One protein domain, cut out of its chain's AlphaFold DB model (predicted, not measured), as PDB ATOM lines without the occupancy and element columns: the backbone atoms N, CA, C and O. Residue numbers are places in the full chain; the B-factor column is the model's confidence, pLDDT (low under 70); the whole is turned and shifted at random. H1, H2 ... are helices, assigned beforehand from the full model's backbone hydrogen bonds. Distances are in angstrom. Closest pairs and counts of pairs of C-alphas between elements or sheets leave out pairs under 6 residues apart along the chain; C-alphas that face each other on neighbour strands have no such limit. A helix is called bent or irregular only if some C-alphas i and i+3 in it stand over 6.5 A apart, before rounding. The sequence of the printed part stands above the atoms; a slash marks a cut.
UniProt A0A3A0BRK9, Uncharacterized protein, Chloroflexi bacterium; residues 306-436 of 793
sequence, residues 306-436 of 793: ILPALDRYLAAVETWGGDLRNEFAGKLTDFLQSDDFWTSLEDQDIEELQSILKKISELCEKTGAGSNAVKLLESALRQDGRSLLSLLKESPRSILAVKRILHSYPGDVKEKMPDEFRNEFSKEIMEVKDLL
ATOM      1  N   ILE A 306     109.875 144.496 157.843       77.56
ATOM      2  CA  ILE A 306     110.813 145.232 156.969       77.56
ATOM      3  C   ILE A 306     110.151 145.695 155.668       77.56
ATOM      4  O   ILE A 306     110.186 146.880 155.339       77.56
ATOM      5  N   LEU A 307     109.572 144.761 154.907       75.69
ATOM      6  CA  LEU A 307     109.068 145.023 153.557       75.69
ATOM      7  C   LEU A 307     107.931 146.069 153.554       75.69
ATOM      8  O   LEU A 307     108.074 147.073 152.851       75.69
ATOM      9  N   PRO A 308     106.869 145.936 154.379       81.94
ATOM     10  CA  PRO A 308     105.830 146.960 154.502       81.94
ATOM     11  C   PRO A 308     106.336 148.302 155.049       81.94
ATOM     12  O   PRO A 308     105.815 149.351 154.664       81.94
ATOM     13  N   ALA A 309     107.339 148.297 155.938       79.19
ATOM     14  CA  ALA A 309     107.954 149.531 156.415       79.19
ATOM     15  C   ALA A 309     108.690 150.246 155.273       79.19
ATOM     16  O   ALA A 309     108.444 151.430 155.046       79.19
ATOM     17  N   LEU A 310     109.532 149.540 154.511       80.69
ATOM     18  CA  LEU A 310     110.253 150.098 153.362       80.69
ATOM     19  C   LEU A 310     109.306 150.717 152.331       80.69
ATOM     20  O   LEU A 310     109.528 151.859 151.934       80.69
ATOM     21  N   ASP A 311     108.221 150.031 151.968       80.81
ATOM     22  CA  ASP A 311     107.226 150.565 151.026       80.81
ATOM     23  C   ASP A 311     106.539 151.832 151.566       80.81
ATOM     24  O   ASP A 311     106.370 152.818 150.842       80.81
ATOM     25  N   ARG A 312     106.209 151.860 152.868       82.88
ATOM     26  CA  ARG A 312     105.653 153.048 153.535       82.88
ATOM     27  C   ARG A 312     106.641 154.218 153.542       82.88
ATOM     28  O   ARG A 312     106.225 155.350 153.293       82.88
ATOM     29  N   TYR A 313     107.922 153.979 153.826       81.75
ATOM     30  CA  TYR A 313     108.934 155.039 153.889       81.75
ATOM     31  C   TYR A 313     109.358 155.537 152.500       81.75
ATOM     32  O   TYR A 313     109.532 156.744 152.342       81.75
ATOM     33  N   LEU A 314     109.420 154.671 151.482       82.75
ATOM     34  CA  LEU A 314     109.619 155.070 150.081       82.75
ATOM     35  C   LEU A 314     108.515 156.035 149.614       82.75
ATOM     36  O   LEU A 314     108.823 157.106 149.092       82.75
ATOM     37  N   ALA A 315     107.246 155.714 149.890       80.62
ATOM     38  CA  ALA A 315     106.118 156.595 149.580       80.62
ATOM     39  C   ALA A 315     106.110 157.889 150.426       80.62
ATOM     40  O   ALA A 315     105.768 158.963 149.930       80.62
ATOM     41  N   ALA A 316     106.497 157.818 151.705       79.56
ATOM     42  CA  ALA A 316     106.508 158.981 152.594       79.56
ATOM     43  C   ALA A 316     107.604 159.999 152.228       79.56
ATOM     44  O   ALA A 316     107.318 161.198 152.174       79.56
ATOM     45  N   VAL A 317     108.824 159.538 151.923       80.19
ATOM     46  CA  VAL A 317     109.981 160.386 151.572       80.19
ATOM     47  C   VAL A 317     109.685 161.297 150.380       80.19
ATOM     48  O   VAL A 317     110.092 162.460 150.384       80.19
ATOM     49  N   GLU A 318     108.918 160.827 149.393       78.81
ATOM     50  CA  GLU A 318     108.507 161.638 148.239       78.81
ATOM     51  C   GLU A 318     107.654 162.854 148.642       78.81
ATOM     52  O   GLU A 318     107.806 163.930 148.062       78.81
ATOM     53  N   THR A 319     106.836 162.725 149.692       76.88
ATOM     54  CA  THR A 319     105.982 163.808 150.219       76.88
ATOM     55  C   THR A 319     106.689 164.750 151.200       76.88
ATOM     56  O   THR A 319     106.180 165.830 151.498       76.88
ATOM     57  N   TRP A 320     107.857 164.367 151.723       81.38
ATOM     58  CA  TRP A 320     108.572 165.143 152.737       81.38
ATOM     59  C   TRP A 320     109.374 166.303 152.138       81.38
ATOM     60  O   TRP A 320     110.003 166.170 151.086       81.38
ATOM     61  N   GLY A 321     109.404 167.432 152.852       76.69
ATOM     62  CA  GLY A 321     110.305 168.553 152.570       76.69
ATOM     63  C   GLY A 321     111.761 168.249 152.948       76.69
ATOM     64  O   GLY A 321     112.032 167.308 153.695       76.69
ATOM     65  N   GLY A 322     112.698 169.065 152.450       76.94
ATOM     66  CA  GLY A 322     114.144 168.823 152.575       76.94
ATOM     67  C   GLY A 322     114.634 168.576 154.007       76.94
ATOM     68  O   GLY A 322     115.375 167.626 154.234       76.94
ATOM     69  N   ASP A 323     114.155 169.353 154.982       78.69
ATOM     70  CA  ASP A 323     114.566 169.207 156.386       78.69
ATOM     71  C   ASP A 323     114.168 167.844 156.978       78.69
ATOM     72  O   ASP A 323     114.972 167.212 157.657       78.69
ATOM     73  N   LEU A 324     112.963 167.347 156.663       77.75
ATOM     74  CA  LEU A 324     112.488 166.029 157.106       77.75
ATOM     75  C   LEU A 324     113.221 164.885 156.392       77.75
ATOM     76  O   LEU A 324     113.501 163.866 157.018       77.75
ATOM     77  N   ARG A 325     113.580 165.054 155.109       81.69
ATOM     78  CA  ARG A 325     114.414 164.074 154.390       81.69
ATOM     79  C   ARG A 325     115.810 163.977 154.998       81.69
ATOM     80  O   ARG A 325     116.287 162.869 155.197       81.69
ATOM     81  N   ASN A 326     116.421 165.108 155.351       81.25
ATOM     82  CA  ASN A 326     117.727 165.146 156.013       81.25
ATOM     83  C   ASN A 326     117.667 164.548 157.434       81.25
ATOM     84  O   ASN A 326     118.543 163.771 157.809       81.25
ATOM     85  N   GLU A 327     116.616 164.858 158.208       83.56
ATOM     86  CA  GLU A 327     116.379 164.282 159.543       83.56
ATOM     87  C   GLU A 327     116.219 162.750 159.473       83.56
ATOM     88  O   GLU A 327     116.782 162.021 160.292       83.56
ATOM     89  N   PHE A 328     115.518 162.243 158.453       84.62
ATOM     90  CA  PHE A 328     115.378 160.809 158.207       84.62
ATOM     91  C   PHE A 328     116.648 160.150 157.653       84.62
ATOM     92  O   PHE A 328     116.980 159.052 158.085       84.62
ATOM     93  N   ALA A 329     117.389 160.799 156.750       84.75
ATOM     94  CA  ALA A 329     118.633 160.266 156.185       84.75
ATOM     95  C   ALA A 329     119.686 159.976 157.271       84.75
ATOM     96  O   ALA A 329     120.382 158.958 157.205       84.75
ATOM     97  N   GLY A 330     119.752 160.829 158.303       83.88
ATOM     98  CA  GLY A 330     120.551 160.583 159.506       83.88
ATOM     99  C   GLY A 330     120.120 159.303 160.224       83.88
ATOM    100  O   GLY A 330     120.918 158.377 160.354       83.88
ATOM    101  N   LYS A 331     118.834 159.188 160.586       84.12
ATOM    102  CA  LYS A 331     118.311 157.994 161.278       84.12
ATOM    103  C   LYS A 331     118.394 156.708 160.452       84.12
ATOM    104  O   LYS A 331     118.573 155.639 161.027       84.12
ATOM    105  N   LEU A 332     118.268 156.792 159.128       83.75
ATOM    106  CA  LEU A 332     118.446 155.655 158.226       83.75
ATOM    107  C   LEU A 332     119.906 155.188 158.229       83.75
ATOM    108  O   LEU A 332     120.159 153.992 158.341       83.75
ATOM    109  N   THR A 333     120.863 156.119 158.183       84.88
ATOM    110  CA  THR A 333     122.297 155.802 158.300       84.88
ATOM    111  C   THR A 333     122.625 155.180 159.663       84.88
ATOM    112  O   THR A 333     123.290 154.146 159.698       84.88
ATOM    113  N   ASP A 334     122.108 155.743 160.763       84.06
ATOM    114  CA  ASP A 334     122.294 155.201 162.120       84.06
ATOM    115  C   ASP A 334     121.708 153.782 162.246       84.06
ATOM    116  O   ASP A 334     122.339 152.876 162.791       84.06
ATOM    117  N   PHE A 335     120.510 153.560 161.695       84.62
ATOM    118  CA  PHE A 335     119.844 152.259 161.721       84.62
ATOM    119  C   PHE A 335     120.594 151.197 160.910       84.62
ATOM    120  O   PHE A 335     120.766 150.086 161.404       84.62
ATOM    121  N   LEU A 336     121.108 151.526 159.721       83.94
ATOM    122  CA  LEU A 336     121.900 150.601 158.894       83.94
ATOM    123  C   LEU A 336     123.240 150.189 159.544       83.94
ATOM    124  O   LEU A 336     123.894 149.268 159.058       83.94
ATOM    125  N   GLN A 337     123.648 150.848 160.633       81.69
ATOM    126  CA  GLN A 337     124.802 150.480 161.469       81.69
ATOM    127  C   GLN A 337     124.395 149.782 162.786       81.69
ATOM    128  O   GLN A 337     125.260 149.354 163.557       81.69
ATOM    129  N   SER A 338     123.092 149.656 163.055       82.94
ATOM    130  CA  SER A 338     122.540 149.109 164.296       82.94
ATOM    131  C   SER A 338     122.360 147.586 164.272       82.94
ATOM    132  O   SER A 338     122.186 146.962 163.226       82.94
ATOM    133  N   ASP A 339     122.357 146.983 165.458       79.25
ATOM    134  CA  ASP A 339     122.116 145.553 165.693       79.25
ATOM    135  C   ASP A 339     120.689 145.158 165.265       79.25
ATOM    136  O   ASP A 339     120.461 144.050 164.781       79.25
ATOM    137  N   ASP A 340     119.738 146.091 165.376       80.62
ATOM    138  CA  ASP A 340     118.350 145.906 164.946       80.62
ATOM    139  C   ASP A 340     118.242 145.711 163.423       80.62
ATOM    140  O   ASP A 340     117.418 144.918 162.977       80.62
ATOM    141  N   PHE A 341     119.087 146.360 162.612       85.00
ATOM    142  CA  PHE A 341     119.122 146.108 161.166       85.00
ATOM    143  C   PHE A 341     119.597 144.687 160.855       85.00
ATOM    144  O   PHE A 341     118.898 143.957 160.155       85.00
ATOM    145  N   TRP A 342     120.738 144.275 161.416       85.81
ATOM    146  CA  TRP A 342     121.305 142.947 161.167       85.81
ATOM    147  C   TRP A 342     120.373 141.829 161.626       85.81
ATOM    148  O   TRP A 342     120.069 140.955 160.822       85.81
ATOM    149  N   THR A 343     119.836 141.922 162.847       81.69
ATOM    150  CA  THR A 343     118.873 140.940 163.376       81.69
ATOM    151  C   THR A 343     117.592 140.850 162.553       81.69
ATOM    152  O   THR A 343     117.059 139.760 162.380       81.69
ATOM    153  N   SER A 344     117.120 141.954 161.965       81.50
ATOM    154  CA  SER A 344     115.943 141.910 161.087       81.50
ATOM    155  C   SER A 344     116.218 141.126 159.786       81.50
ATOM    156  O   SER A 344     115.300 140.536 159.222       81.50
ATOM    157  N   LEU A 345     117.471 141.071 159.314       83.69
ATOM    158  CA  LEU A 345     117.872 140.300 158.129       83.69
ATOM    159  C   LEU A 345     118.141 138.809 158.410       83.69
ATOM    160  O   LEU A 345     118.254 138.035 157.461       83.69
ATOM    161  N   GLU A 346     118.262 138.388 159.674       80.19
ATOM    162  CA  GLU A 346     118.676 137.021 160.035       80.19
ATOM    163  C   GLU A 346     117.683 135.945 159.595       80.19
ATOM    164  O   GLU A 346     118.108 134.853 159.215       80.19
ATOM    165  N   ASP A 347     116.386 136.257 159.625       78.50
ATOM    166  CA  ASP A 347     115.305 135.317 159.321       78.50
ATOM    167  C   ASP A 347     114.892 135.305 157.841       78.50
ATOM    168  O   ASP A 347     114.286 134.331 157.396       78.50
ATOM    169  N   GLN A 348     115.262 136.328 157.065       83.06
ATOM    170  CA  GLN A 348     114.835 136.519 155.668       83.06
ATOM    171  C   GLN A 348     115.540 135.551 154.708       83.06
ATOM    172  O   GLN A 348     116.736 135.276 154.861       83.06
ATOM    173  N   ASP A 349     114.829 135.002 153.724       85.88
ATOM    174  CA  ASP A 349     115.460 134.171 152.690       85.88
ATOM    175  C   ASP A 349     116.299 135.008 151.699       85.88
ATOM    176  O   ASP A 349     116.404 136.228 151.808       85.88
ATOM    177  N   ILE A 350     116.985 134.368 150.751       84.25
ATOM    178  CA  ILE A 350     117.919 135.077 149.858       84.25
ATOM    179  C   ILE A 350     117.199 135.937 148.808       84.25
ATOM    180  O   ILE A 350     117.735 136.976 148.414       84.25
ATOM    181  N   GLU A 351     115.995 135.559 148.387       84.31
ATOM    182  CA  GLU A 351     115.180 136.343 147.454       84.31
ATOM    183  C   GLU A 351     114.557 137.548 148.181       84.31
ATOM    184  O   GLU A 351     114.592 138.678 147.679       84.31
ATOM    185  N   GLU A 352     114.097 137.344 149.418       84.19
ATOM    186  CA  GLU A 352     113.680 138.406 150.334       84.19
ATOM    187  C   GLU A 352     114.827 139.382 150.625       84.19
ATOM    188  O   GLU A 352     114.637 140.591 150.487       84.19
ATOM    189  N   LEU A 353     116.035 138.898 150.944       84.62
ATOM    190  CA  LEU A 353     117.221 139.736 151.164       84.62
ATOM    191  C   LEU A 353     117.544 140.601 149.937       84.62
ATOM    192  O   LEU A 353     117.791 141.800 150.085       84.62
ATOM    193  N   GLN A 354     117.497 140.037 148.724       86.19
ATOM    194  CA  GLN A 354     117.679 140.799 147.480       86.19
ATOM    195  C   GLN A 354     116.590 141.871 147.290       86.19
ATOM    196  O   GLN A 354     116.896 143.011 146.933       86.19
ATOM    197  N   SER A 355     115.327 141.529 147.558       85.44
ATOM    198  CA  SER A 355     114.178 142.444 147.472       85.44
ATOM    199  C   SER A 355     114.281 143.601 148.477       85.44
ATOM    200  O   SER A 355     114.116 144.772 148.120       85.44
ATOM    201  N   ILE A 356     114.630 143.283 149.724       86.25
ATOM    202  CA  ILE A 356     114.850 144.230 150.820       86.25
ATOM    203  C   ILE A 356     115.991 145.184 150.483       86.25
ATOM    204  O   ILE A 356     115.829 146.397 150.613       86.25
ATOM    205  N   LEU A 357     117.124 144.669 150.000       86.69
ATOM    206  CA  LEU A 357     118.280 145.505 149.683       86.69
ATOM    207  C   LEU A 357     118.027 146.432 148.509       86.69
ATOM    208  O   LEU A 357     118.349 147.609 148.611       86.69
ATOM    209  N   LYS A 358     117.347 145.959 147.460       86.69
ATOM    210  CA  LYS A 358     116.923 146.816 146.349       86.69
ATOM    211  C   LYS A 358     116.098 148.015 146.841       86.69
ATOM    212  O   LYS A 358     116.353 149.145 146.428       86.69
ATOM    213  N   LYS A 359     115.148 147.785 147.758       87.31
ATOM    214  CA  LYS A 359     114.324 148.847 148.364       87.31
ATOM    215  C   LYS A 359     115.120 149.755 149.311       87.31
ATOM    216  O   LYS A 359     114.880 150.960 149.328       87.31
ATOM    217  N   ILE A 360     116.075 149.216 150.074       87.00
ATOM    218  CA  ILE A 360     116.985 150.011 150.920       87.00
ATOM    219  C   ILE A 360     117.882 150.905 150.060       87.00
ATOM    220  O   ILE A 360     118.038 152.079 150.386       87.00
ATOM    221  N   SER A 361     118.436 150.390 148.964       85.94
ATOM    222  CA  SER A 361     119.259 151.152 148.022       85.94
ATOM    223  C   SER A 361     118.455 152.274 147.362       85.94
ATOM    224  O   SER A 361     118.902 153.418 147.384       85.94
ATOM    225  N   GLU A 362     117.227 152.008 146.899       86.62
ATOM    226  CA  GLU A 362     116.323 153.052 146.384       86.62
ATOM    227  C   GLU A 362     116.006 154.122 147.451       86.62
ATOM    228  O   GLU A 362     116.011 155.323 147.169       86.62
ATOM    229  N   LEU A 363     115.777 153.710 148.704       84.94
ATOM    230  CA  LEU A 363     115.527 154.629 149.816       84.94
ATOM    231  C   LEU A 363     116.770 155.471 150.152       84.94
ATOM    232  O   LEU A 363     116.645 156.665 150.432       84.94
ATOM    233  N   CYS A 364     117.967 154.886 150.082       85.12
ATOM    234  CA  CYS A 364     119.242 155.587 150.244       85.12
ATOM    235  C   CYS A 364     119.455 156.624 149.129       85.12
ATOM    236  O   CYS A 364     119.760 157.779 149.422       85.12
ATOM    237  N   GLU A 365     119.198 156.268 147.867       85.31
ATOM    238  CA  GLU A 365     119.276 157.194 146.728       85.31
ATOM    239  C   GLU A 365     118.285 158.365 146.852       85.31
ATOM    240  O   GLU A 365     118.668 159.520 146.657       85.31
ATOM    241  N   LYS A 366     117.029 158.103 147.244       83.62
ATOM    242  CA  LYS A 366     115.989 159.142 147.416       83.62
ATOM    243  C   LYS A 366     116.227 160.079 148.608       83.62
ATOM    244  O   LYS A 366     115.683 161.188 148.624       83.62
ATOM    245  N   THR A 367     117.001 159.651 149.606       82.44
ATOM    246  CA  THR A 367     117.266 160.410 150.847       82.44
ATOM    247  C   THR A 367     118.668 161.012 150.917       82.44
ATOM    248  O   THR A 367     118.890 161.928 151.705       82.44
ATOM    249  N   GLY A 368     119.615 160.524 150.111       81.00
ATOM    250  CA  GLY A 368     121.036 160.860 150.220       81.00
ATOM    251  C   GLY A 368     121.765 160.134 151.359       81.00
ATOM    252  O   GLY A 368     122.925 160.451 151.626       81.00
ATOM    253  N   ALA A 369     121.116 159.177 152.034       80.31
ATOM    254  CA  ALA A 369     121.760 158.335 153.040       80.31
ATOM    255  C   ALA A 369     122.793 157.402 152.383       80.31
ATOM    256  O   ALA A 369     122.572 156.871 151.295       80.31
ATOM    257  N   GLY A 370     123.929 157.188 153.046       74.62
ATOM    258  CA  GLY A 370     125.014 156.358 152.528       74.62
ATOM    259  C   GLY A 370     125.443 155.301 153.536       74.62
ATOM    260  O   GLY A 370     125.852 155.636 154.643       74.62
ATOM    261  N   SER A 371     125.423 154.031 153.130       77.69
ATOM    262  CA  SER A 371     126.016 152.929 153.894       77.69
ATOM    263  C   SER A 371     126.886 152.062 152.988       77.69
ATOM    264  O   SER A 371     126.443 151.613 151.928       77.69
ATOM    265  N   ASN A 372     128.135 151.823 153.400       82.94
ATOM    266  CA  ASN A 372     129.037 150.913 152.689       82.94
ATOM    267  C   ASN A 372     128.568 149.455 152.820       82.94
ATOM    268  O   ASN A 372     128.646 148.690 151.862       82.94
ATOM    269  N   ALA A 373     127.983 149.106 153.973       82.19
ATOM    270  CA  ALA A 373     127.478 147.768 154.259       82.19
ATOM    271  C   ALA A 373     126.395 147.317 153.265       82.19
ATOM    272  O   ALA A 373     126.414 146.169 152.838       82.19
ATOM    273  N   VAL A 374     125.505 148.216 152.825       84.75
ATOM    274  CA  VAL A 374     124.480 147.898 151.810       84.75
ATOM    275  C   VAL A 374     125.133 147.506 150.479       84.75
ATOM    276  O   VAL A 374     124.783 146.480 149.905       84.75
ATOM    277  N   LYS A 375     126.150 148.255 150.029       86.38
ATOM    278  CA  LYS A 375     126.881 147.969 148.780       86.38
ATOM    279  C   LYS A 375     127.676 146.665 148.853       86.38
ATOM    280  O   LYS A 375     127.691 145.897 147.894       86.38
ATOM    281  N   LEU A 376     128.327 146.409 149.988       88.00
ATOM    282  CA  LEU A 376     129.056 145.163 150.225       88.00
ATOM    283  C   LEU A 376     128.105 143.958 150.273       88.00
ATOM    284  O   LEU A 376     128.417 142.924 149.690       88.00
ATOM    285  N   LEU A 377     126.931 144.103 150.890       87.75
ATOM    286  CA  LEU A 377     125.910 143.059 150.978       87.75
ATOM    287  C   LEU A 377     125.232 142.785 149.618       87.75
ATOM    288  O   LEU A 377     125.033 141.626 149.263       87.75
ATOM    289  N   GLU A 378     124.966 143.815 148.804       87.62
ATOM    290  CA  GLU A 378     124.529 143.646 147.407       87.62
ATOM    291  C   GLU A 378     125.570 142.911 146.551       87.62
ATOM    292  O   GLU A 378     125.214 142.057 145.739       87.62
ATOM    293  N   SER A 379     126.856 143.235 146.715       89.06
ATOM    294  CA  SER A 379     127.943 142.574 145.984       89.06
ATOM    295  C   SER A 379     128.151 141.126 146.460       89.06
ATOM    296  O   SER A 379     128.289 140.218 145.641       89.06
ATOM    297  N   ALA A 380     128.042 140.871 147.768       88.56
ATOM    298  CA  ALA A 380     128.030 139.525 148.346       88.56
ATOM    299  C   ALA A 380     126.871 138.663 147.801       88.56
ATOM    300  O   ALA A 380     127.064 137.505 147.448       88.56
ATOM    301  N   LEU A 381     125.671 139.222 147.626       88.06
ATOM    302  CA  LEU A 381     124.554 138.496 146.996       88.06
ATOM    303  C   LEU A 381     124.795 138.157 145.514       88.06
ATOM    304  O   LEU A 381     124.172 137.234 144.994       88.06
ATOM    305  N   ARG A 382     125.730 138.844 144.843       86.94
ATOM    306  CA  ARG A 382     126.210 138.525 143.483       86.94
ATOM    307  C   ARG A 382     127.382 137.538 143.472       86.94
ATOM    308  O   ARG A 382     128.086 137.434 142.474       86.94
ATOM    309  N   GLN A 383     127.578 136.815 144.573       86.00
ATOM    310  CA  GLN A 383     128.616 135.805 144.759       86.00
ATOM    311  C   GLN A 383     130.061 136.348 144.835       86.00
ATOM    312  O   GLN A 383     131.018 135.577 144.755       86.00
ATOM    313  N   ASP A 384     130.255 137.651 145.084       88.38
ATOM    314  CA  ASP A 384     131.587 138.204 145.365       88.38
ATOM    315  C   ASP A 384     132.042 137.847 146.792       88.38
ATOM    316  O   ASP A 384     131.648 138.468 147.785       88.38
ATOM    317  N   GLY A 385     132.903 136.831 146.891       86.69
ATOM    318  CA  GLY A 385     133.524 136.405 148.146       86.69
ATOM    319  C   GLY A 385     134.338 137.505 148.839       86.69
ATOM    320  O   GLY A 385     134.376 137.543 150.070       86.69
ATOM    321  N   ARG A 386     134.924 138.453 148.091       91.25
ATOM    322  CA  ARG A 386     135.673 139.567 148.689       91.25
ATOM    323  C   ARG A 386     134.740 140.536 149.395       91.25
ATOM    324  O   ARG A 386     135.038 140.952 150.513       91.25
ATOM    325  N   SER A 387     133.620 140.890 148.770       91.38
ATOM    326  CA  SER A 387     132.618 141.765 149.388       91.38
ATOM    327  C   SER A 387     131.927 141.102 150.577       91.38
ATOM    328  O   SER A 387     131.710 141.766 151.587       91.38
ATOM    329  N   LEU A 388     131.673 139.791 150.513       92.25
ATOM    330  CA  LEU A 388     131.134 139.009 151.631       92.25
ATOM    331  C   LEU A 388     132.061 139.024 152.860       92.25
ATOM    332  O   LEU A 388     131.612 139.288 153.975       92.25
ATOM    333  N   LEU A 389     133.365 138.806 152.666       92.00
ATOM    334  CA  LEU A 389     134.343 138.852 153.757       92.00
ATOM    335  C   LEU A 389     134.639 140.294 154.218       92.00
ATOM    336  O   LEU A 389     134.843 140.533 155.408       92.00
ATOM    337  N   SER A 390     134.592 141.274 153.306       92.62
ATOM    338  CA  SER A 390     134.674 142.708 153.637       92.62
ATOM    339  C   SER A 390     133.519 143.159 154.517       92.62
ATOM    340  O   SER A 390     133.737 143.893 155.478       92.62
ATOM    341  N   LEU A 391     132.309 142.675 154.237       91.56
ATOM    342  CA  LEU A 391     131.142 142.963 155.054       91.56
ATOM    343  C   LEU A 391     131.317 142.442 156.484       91.56
ATOM    344  O   LEU A 391     131.075 143.184 157.434       91.56
ATOM    345  N   LEU A 392     131.786 141.202 156.640       90.75
ATOM    346  CA  LEU A 392     132.017 140.616 157.960       90.75
ATOM    347  C   LEU A 392     133.108 141.371 158.741       90.75
ATOM    348  O   LEU A 392     132.975 141.594 159.944       90.75
ATOM    349  N   LYS A 393     134.148 141.842 158.044       91.00
ATOM    350  CA  LYS A 393     135.239 142.649 158.608       91.00
ATOM    351  C   LYS A 393     134.796 144.046 159.057       91.00
ATOM    352  O   LYS A 393     135.198 144.501 160.125       91.00
ATOM    353  N   GLU A 394     133.991 144.735 158.246       89.06
ATOM    354  CA  GLU A 394     133.455 146.070 158.560       89.06
ATOM    355  C   GLU A 394     132.292 146.021 159.561       89.06
ATOM    356  O   GLU A 394     132.043 146.984 160.285       89.06
ATOM    357  N   SER A 395     131.557 144.911 159.613       87.31
ATOM    358  CA  SER A 395     130.393 144.718 160.477       87.31
ATOM    359  C   SER A 395     130.313 143.264 160.960       87.31
ATOM    360  O   SER A 395     129.531 142.486 160.414       87.31
ATOM    361  N   PRO A 396     131.037 142.889 162.038       86.38
ATOM    362  CA  PRO A 396     131.027 141.523 162.591       86.38
ATOM    363  C   PRO A 396     129.634 141.007 162.980       86.38
ATOM    364  O   PRO A 396     129.377 139.808 162.988       86.38
ATOM    365  N   ARG A 397     128.700 141.925 163.255       85.06
ATOM    366  CA  ARG A 397     127.279 141.646 163.520       85.06
ATOM    367  C   ARG A 397     126.538 141.032 162.325       85.06
ATOM    368  O   ARG A 397     125.514 140.396 162.520       85.06
ATOM    369  N   SER A 398     127.064 141.176 161.108       88.06
ATOM    370  CA  SER A 398     126.491 140.586 159.892       88.06
ATOM    371  C   SER A 398     126.687 139.067 159.778       88.06
ATOM    372  O   SER A 398     126.158 138.471 158.844       88.06
ATOM    373  N   ILE A 399     127.407 138.426 160.713       88.62
ATOM    374  CA  ILE A 399     127.791 137.003 160.682       88.62
ATOM    375  C   ILE A 399     126.663 136.043 160.275       88.62
ATOM    376  O   ILE A 399     126.895 135.158 159.455       88.62
ATOM    377  N   LEU A 400     125.440 136.220 160.778       87.75
ATOM    378  CA  LEU A 400     124.316 135.331 160.465       87.75
ATOM    379  C   LEU A 400     123.775 135.538 159.038       87.75
ATOM    380  O   LEU A 400     123.561 134.559 158.320       87.75
ATOM    381  N   ALA A 401     123.668 136.787 158.575       85.38
ATOM    382  CA  ALA A 401     123.342 137.099 157.180       85.38
ATOM    383  C   ALA A 401     124.448 136.616 156.220       85.38
ATOM    384  O   ALA A 401     124.162 135.990 155.201       85.38
ATOM    385  N   VAL A 402     125.719 136.820 156.583       89.75
ATOM    386  CA  VAL A 402     126.892 136.324 155.846       89.75
ATOM    387  C   VAL A 402     126.872 134.798 155.744       89.75
ATOM    388  O   VAL A 402     127.070 134.264 154.654       89.75
ATOM    389  N   LYS A 403     126.568 134.082 156.836       89.69
ATOM    390  CA  LYS A 403     126.417 132.619 156.827       89.69
ATOM    391  C   LYS A 403     125.273 132.156 155.922       89.69
ATOM    392  O   LYS A 403     125.443 131.188 155.184       89.69
ATOM    393  N   ARG A 404     124.130 132.852 155.924       87.88
ATOM    394  CA  ARG A 404     122.993 132.532 155.044       87.88
ATOM    395  C   ARG A 404     123.338 132.746 153.567       87.88
ATOM    396  O   ARG A 404     123.100 131.856 152.757       87.88
ATOM    397  N   ILE A 405     123.980 133.863 153.228       88.88
ATOM    398  CA  ILE A 405     124.439 134.160 151.862       88.88
ATOM    399  C   ILE A 405     125.492 133.142 151.408       88.88
ATOM    400  O   ILE A 405     125.367 132.559 150.335       88.88
ATOM    401  N   LEU A 406     126.490 132.845 152.242       89.31
ATOM    402  CA  LEU A 406     127.519 131.853 151.932       89.31
ATOM    403  C   LEU A 406     126.947 130.434 151.774       89.31
ATOM    404  O   LEU A 406     127.564 129.586 151.129       89.31
ATOM    405  N   HIS A 407     125.759 130.151 152.315       87.94
ATOM    406  CA  HIS A 407     125.085 128.870 152.124       87.94
ATOM    407  C   HIS A 407     124.705 128.617 150.654       87.94
ATOM    408  O   HIS A 407     124.906 127.495 150.186       87.94
ATOM    409  N   SER A 408     124.268 129.640 149.907       87.62
ATOM    410  CA  SER A 408     123.853 129.508 148.495       87.62
ATOM    411  C   SER A 408     124.982 129.601 147.471       87.62
ATOM    412  O   SER A 408     124.752 129.357 146.286       87.62
ATOM    413  N   TYR A 409     126.198 129.946 147.895       89.94
ATOM    414  CA  TYR A 409     127.336 130.006 146.981       89.94
ATOM    415  C   TYR A 409     127.613 128.623 146.356       89.94
ATOM    416  O   TYR A 409     127.517 127.606 147.052       89.94
ATOM    417  N   PRO A 410     128.027 128.553 145.079       85.81
ATOM    418  CA  PRO A 410     128.519 127.320 144.479       85.81
ATOM    419  C   PRO A 410     129.725 126.768 145.248       85.81
ATOM    420  O   PRO A 410     130.571 127.527 145.730       85.81
ATOM    421  N   GLY A 411     129.823 125.439 145.354       78.75
ATOM    422  CA  GLY A 411     130.880 124.781 146.132       78.75
ATOM    423  C   GLY A 411     132.294 125.171 145.692       78.75
ATOM    424  O   GLY A 411     133.154 125.397 146.537       78.75
ATOM    425  N   ASP A 412     132.526 125.351 144.390       79.50
ATOM    426  CA  ASP A 412     133.829 125.753 143.855       79.50
ATOM    427  C   ASP A 412     134.207 127.205 144.204       79.50
ATOM    428  O   ASP A 412     135.392 127.508 144.334       79.50
ATOM    429  N   VAL A 413     133.228 128.098 144.399       83.38
ATOM    430  CA  VAL A 413     133.468 129.467 144.890       83.38
ATOM    431  C   VAL A 413     133.829 129.430 146.377       83.38
ATOM    432  O   VAL A 413     134.799 130.069 146.789       83.38
ATOM    433  N   LYS A 414     133.114 128.625 147.181       83.12
ATOM    434  CA  LYS A 414     133.443 128.425 148.607       83.12
ATOM    435  C   LYS A 414     134.844 127.832 148.787       83.12
ATOM    436  O   LYS A 414     135.602 128.316 149.619       83.12
ATOM    437  N   GLU A 415     135.222 126.848 147.971       75.38
ATOM    438  CA  GLU A 415     136.558 126.237 148.001       75.38
ATOM    439  C   GLU A 415     137.694 127.223 147.663       75.38
ATOM    440  O   GLU A 415     138.816 127.056 148.155       75.38
ATOM    441  N   LYS A 416     137.457 128.218 146.797       80.56
ATOM    442  CA  LYS A 416     138.475 129.197 146.361       80.56
ATOM    443  C   LYS A 416     138.680 130.335 147.361       80.56
ATOM    444  O   LYS A 416     139.822 130.751 147.562       80.56
ATOM    445  N   MET A 417     137.614 130.789 148.030       84.81
ATOM    446  CA  MET A 417     137.667 131.921 148.969       84.81
ATOM    447  C   MET A 417     138.818 131.871 149.988       84.81
ATOM    448  O   MET A 417     139.496 132.892 150.130       84.81
ATOM    449  N   PRO A 418     139.081 130.747 150.695       81.00
ATOM    450  CA  PRO A 418     140.166 130.682 151.665       81.00
ATOM    451  C   PRO A 418     141.519 131.087 151.090       81.00
ATOM    452  O   PRO A 418     142.267 131.765 151.781       81.00
ATOM    453  N   ASP A 419     141.816 130.719 149.840       71.50
ATOM    454  CA  ASP A 419     143.113 130.953 149.204       71.50
ATOM    455  C   ASP A 419     143.234 132.376 148.664       71.50
ATOM    456  O   ASP A 419     144.216 133.062 148.959       71.50
ATOM    457  N   GLU A 420     142.231 132.813 147.893       83.12
ATOM    458  CA  GLU A 420     142.190 134.135 147.253       83.12
ATOM    459  C   GLU A 420     142.267 135.257 148.296       83.12
ATOM    460  O   GLU A 420     142.916 136.284 148.082       83.12
ATOM    461  N   PHE A 421     141.669 135.029 149.469       85.19
ATOM    462  CA  PHE A 421     141.484 136.036 150.509       85.19
ATOM    463  C   PHE A 421     142.326 135.794 151.779       85.19
ATOM    464  O   PHE A 421     142.257 136.596 152.720       85.19
ATOM    465  N   ARG A 422     143.202 134.768 151.792       73.62
ATOM    466  CA  ARG A 422     143.981 134.297 152.969       73.62
ATOM    467  C   ARG A 422     144.724 135.380 153.749       73.62
ATOM    468  O   ARG A 422     144.913 135.248 154.961       73.62
ATOM    469  N   ASN A 423     145.197 136.408 153.051       75.62
ATOM    470  CA  ASN A 423     146.039 137.472 153.604       75.62
ATOM    471  C   ASN A 423     145.244 138.683 154.114       75.62
ATOM    472  O   ASN A 423     145.774 139.448 154.917       75.62
ATOM    473  N   GLU A 424     144.015 138.881 153.629       82.94
ATOM    474  CA  GLU A 424     143.214 140.088 153.873       82.94
ATOM    475  C   GLU A 424     142.058 139.833 154.854       82.94
ATOM    476  O   GLU A 424     141.704 140.737 155.615       82.94
ATOM    477  N   PHE A 425     141.526 138.603 154.873       86.94
ATOM    478  CA  PHE A 425     140.290 138.219 155.571       86.94
ATOM    479  C   PHE A 425     140.440 136.957 156.443       86.94
ATOM    480  O   PHE A 425     139.530 136.141 156.588       86.94
ATOM    481  N   SER A 426     141.628 136.756 157.014       77.31
ATOM    482  CA  SER A 426     141.977 135.556 157.788       77.31
ATOM    483  C   SER A 426     141.063 135.268 158.985       77.31
ATOM    484  O   SER A 426     140.875 134.106 159.331       77.31
ATOM    485  N   LYS A 427     140.525 136.308 159.637       81.31
ATOM    486  CA  LYS A 427     139.668 136.156 160.825       81.31
ATOM    487  C   LYS A 427     138.242 135.814 160.403       81.31
ATOM    488  O   LYS A 427     137.613 134.937 160.974       81.31
ATOM    489  N   GLU A 428     137.787 136.465 159.349       90.06
ATOM    490  CA  GLU A 428     136.465 136.344 158.758       90.06
ATOM    491  C   GLU A 428     136.271 134.939 158.160       90.06
ATOM    492  O   GLU A 428     135.255 134.299 158.414       90.06
ATOM    493  N   ILE A 429     137.295 134.391 157.487       84.38
ATOM    494  CA  ILE A 429     137.333 132.991 157.017       84.38
ATOM    495  C   ILE A 429     137.160 131.992 158.179       84.38
ATOM    496  O   ILE A 429     136.477 130.981 158.024       84.38
ATOM    497  N   MET A 430     137.745 132.266 159.354       78.12
ATOM    498  CA  MET A 430     137.614 131.400 160.537       78.12
ATOM    499  C   MET A 430     136.211 131.426 161.155       78.12
ATOM    500  O   MET A 430     135.801 130.432 161.750       78.12
ATOM    501  N   GLU A 431     135.477 132.533 161.026       83.75
ATOM    502  CA  GLU A 431     134.122 132.695 161.576       83.75
ATOM    503  C   GLU A 431     133.045 131.964 160.745       83.75
ATOM    504  O   GLU A 431     131.977 131.633 161.266       83.75
ATOM    505  N   VAL A 432     133.338 131.649 159.476       86.19
ATOM    506  CA  VAL A 432     132.426 130.957 158.536       86.19
ATOM    507  C   VAL A 432     132.959 129.609 158.028       86.19
ATOM    508  O   VAL A 432     132.496 129.081 157.015       86.19
ATOM    509  N   LYS A 433     133.956 129.051 158.722       81.00
ATOM    510  CA  LYS A 433     134.704 127.852 158.309       81.00
ATOM    511  C   LYS A 433     133.834 126.619 158.031       81.00
ATOM    512  O   LYS A 433     134.071 125.907 157.059       81.00
ATOM    513  N   ASP A 434     132.801 126.415 158.837       77.50
ATOM    514  CA  ASP A 434     131.798 125.357 158.703       77.50
ATOM    515  C   ASP A 434     131.157 125.345 157.306       77.50
ATOM    516  O   ASP A 434     130.961 124.292 156.703       77.50
ATOM    517  N   LEU A 435     130.899 126.528 156.748       81.44
ATOM    518  CA  LEU A 435     130.233 126.687 155.455       81.44
ATOM    519  C   LEU A 435     131.184 126.665 154.259       81.44
ATOM    520  O   LEU A 435     130.742 126.438 153.132       81.44
ATOM    521  N   LEU A 436     132.481 126.872 154.493       79.81
ATOM    522  CA  LEU A 436     133.537 126.775 153.481       79.81
ATOM    523  C   LEU A 436     133.995 125.322 153.235       79.81
ATOM    524  O   LEU A 436     134.995 125.097 152.558       79.81
TER     525      LEU A 436
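Overview. This is residues 306 to 436 of the 793 residues of an uncharacterized protein of Chloroflexi bacterium (UniProt A0A3A0BRK9). An elongated body of helices follows the chain from end to end: H1 and H2 at one end on the long helix H4, the three-helix bundle H5, H6 and H7 next to it, and the short helices H8, H9 and H10 closing the other end. H5 is side by side with H4, while H3 packs on H7. The printed part has 131 residues with ten named helices, H1 to H10 in chain order, and no named strand; the class is all helix. It is compact, with a radius of gyration of the C-alphas of 15.8 A, and spans 50 by 25 by 20 A.

Arrangement. H4, residues 350 to 367, touches H1, residues 306 to 319, the same way at a shallow tilt of 19 degrees; the closest C-alphas, of Leu 314 and Leu 363, are 5.9 A apart. Residues 364 to 367 of H4 touch residues 325 to 329 of H2, residues 322 to 335, closest at C-alphas Ala 329 and Thr 367, 5.5 A. H4 and H5, residues 372 to 381, form a hairpin, with C-alphas Leu 357 and Glu 378 closest at 6.9 A. H5, H6, residues 385 to 394, and H7, residues 396 to 408, are an up and down bundle, each running against the one before; C-alphas Ala 380 and Leu 388 of H5 and H6 are closest at 4.5 A. H6 is the hub, touching four helices: besides H5 and H7, it touches H8, residues 411 to 420, closest at C-alphas Gly 385 and Met 417, 6.2 A, and H9, residues 426 to 431, closest at C-alphas Leu 389 and Glu 428, 6.0 A. H3, residues 339 to 345, touches residues 397 to 401 of H7, closest at C-alphas Trp 342 and Ser 398, 5.8 A. H10, residues 433 to 436, touches H8, with C-alphas Lys 414 and Leu 436 closest at 5.1 A. H10 and H7 only just touch, with 3 pairs of C-alphas within 8 A, closest at His 407 and Leu 435, 6.5 A. H1 and H8 are apart, for instance. Every O i to N i+4 pair is within hydrogen-bond range in H3, H4, H5 and H6, against 8 of 10 in H1, 9 of 10 in H2, 6 of 9 in H7, 4 of 6 in H8 and 1 of 2 in H9; H10 is too short for such a pair.

Along the chain. H4 is 25.4 A long, H1 20.3 A, H7 19.9 A and H2 19.8 A. H1 begins at C-alpha 306 (110.813, 145.232, 156.969), and H10 ends at C-alpha 436 (133.537, 126.775, 153.481). H7 is irregular, with C-alphas 397 and 400 7.6 A apart; H8 is only just irregular, with C-alphas 415 and 418 6.8 A apart.

Size, cuts and confidence. The two C-alphas farthest apart, of Gly 321 and Asp 419, are 50.0 A apart. The printed part has no cut, and its nine links between helices are tight. The mean pLDDT of the printed part is 83.8, and no printed residue is under 70.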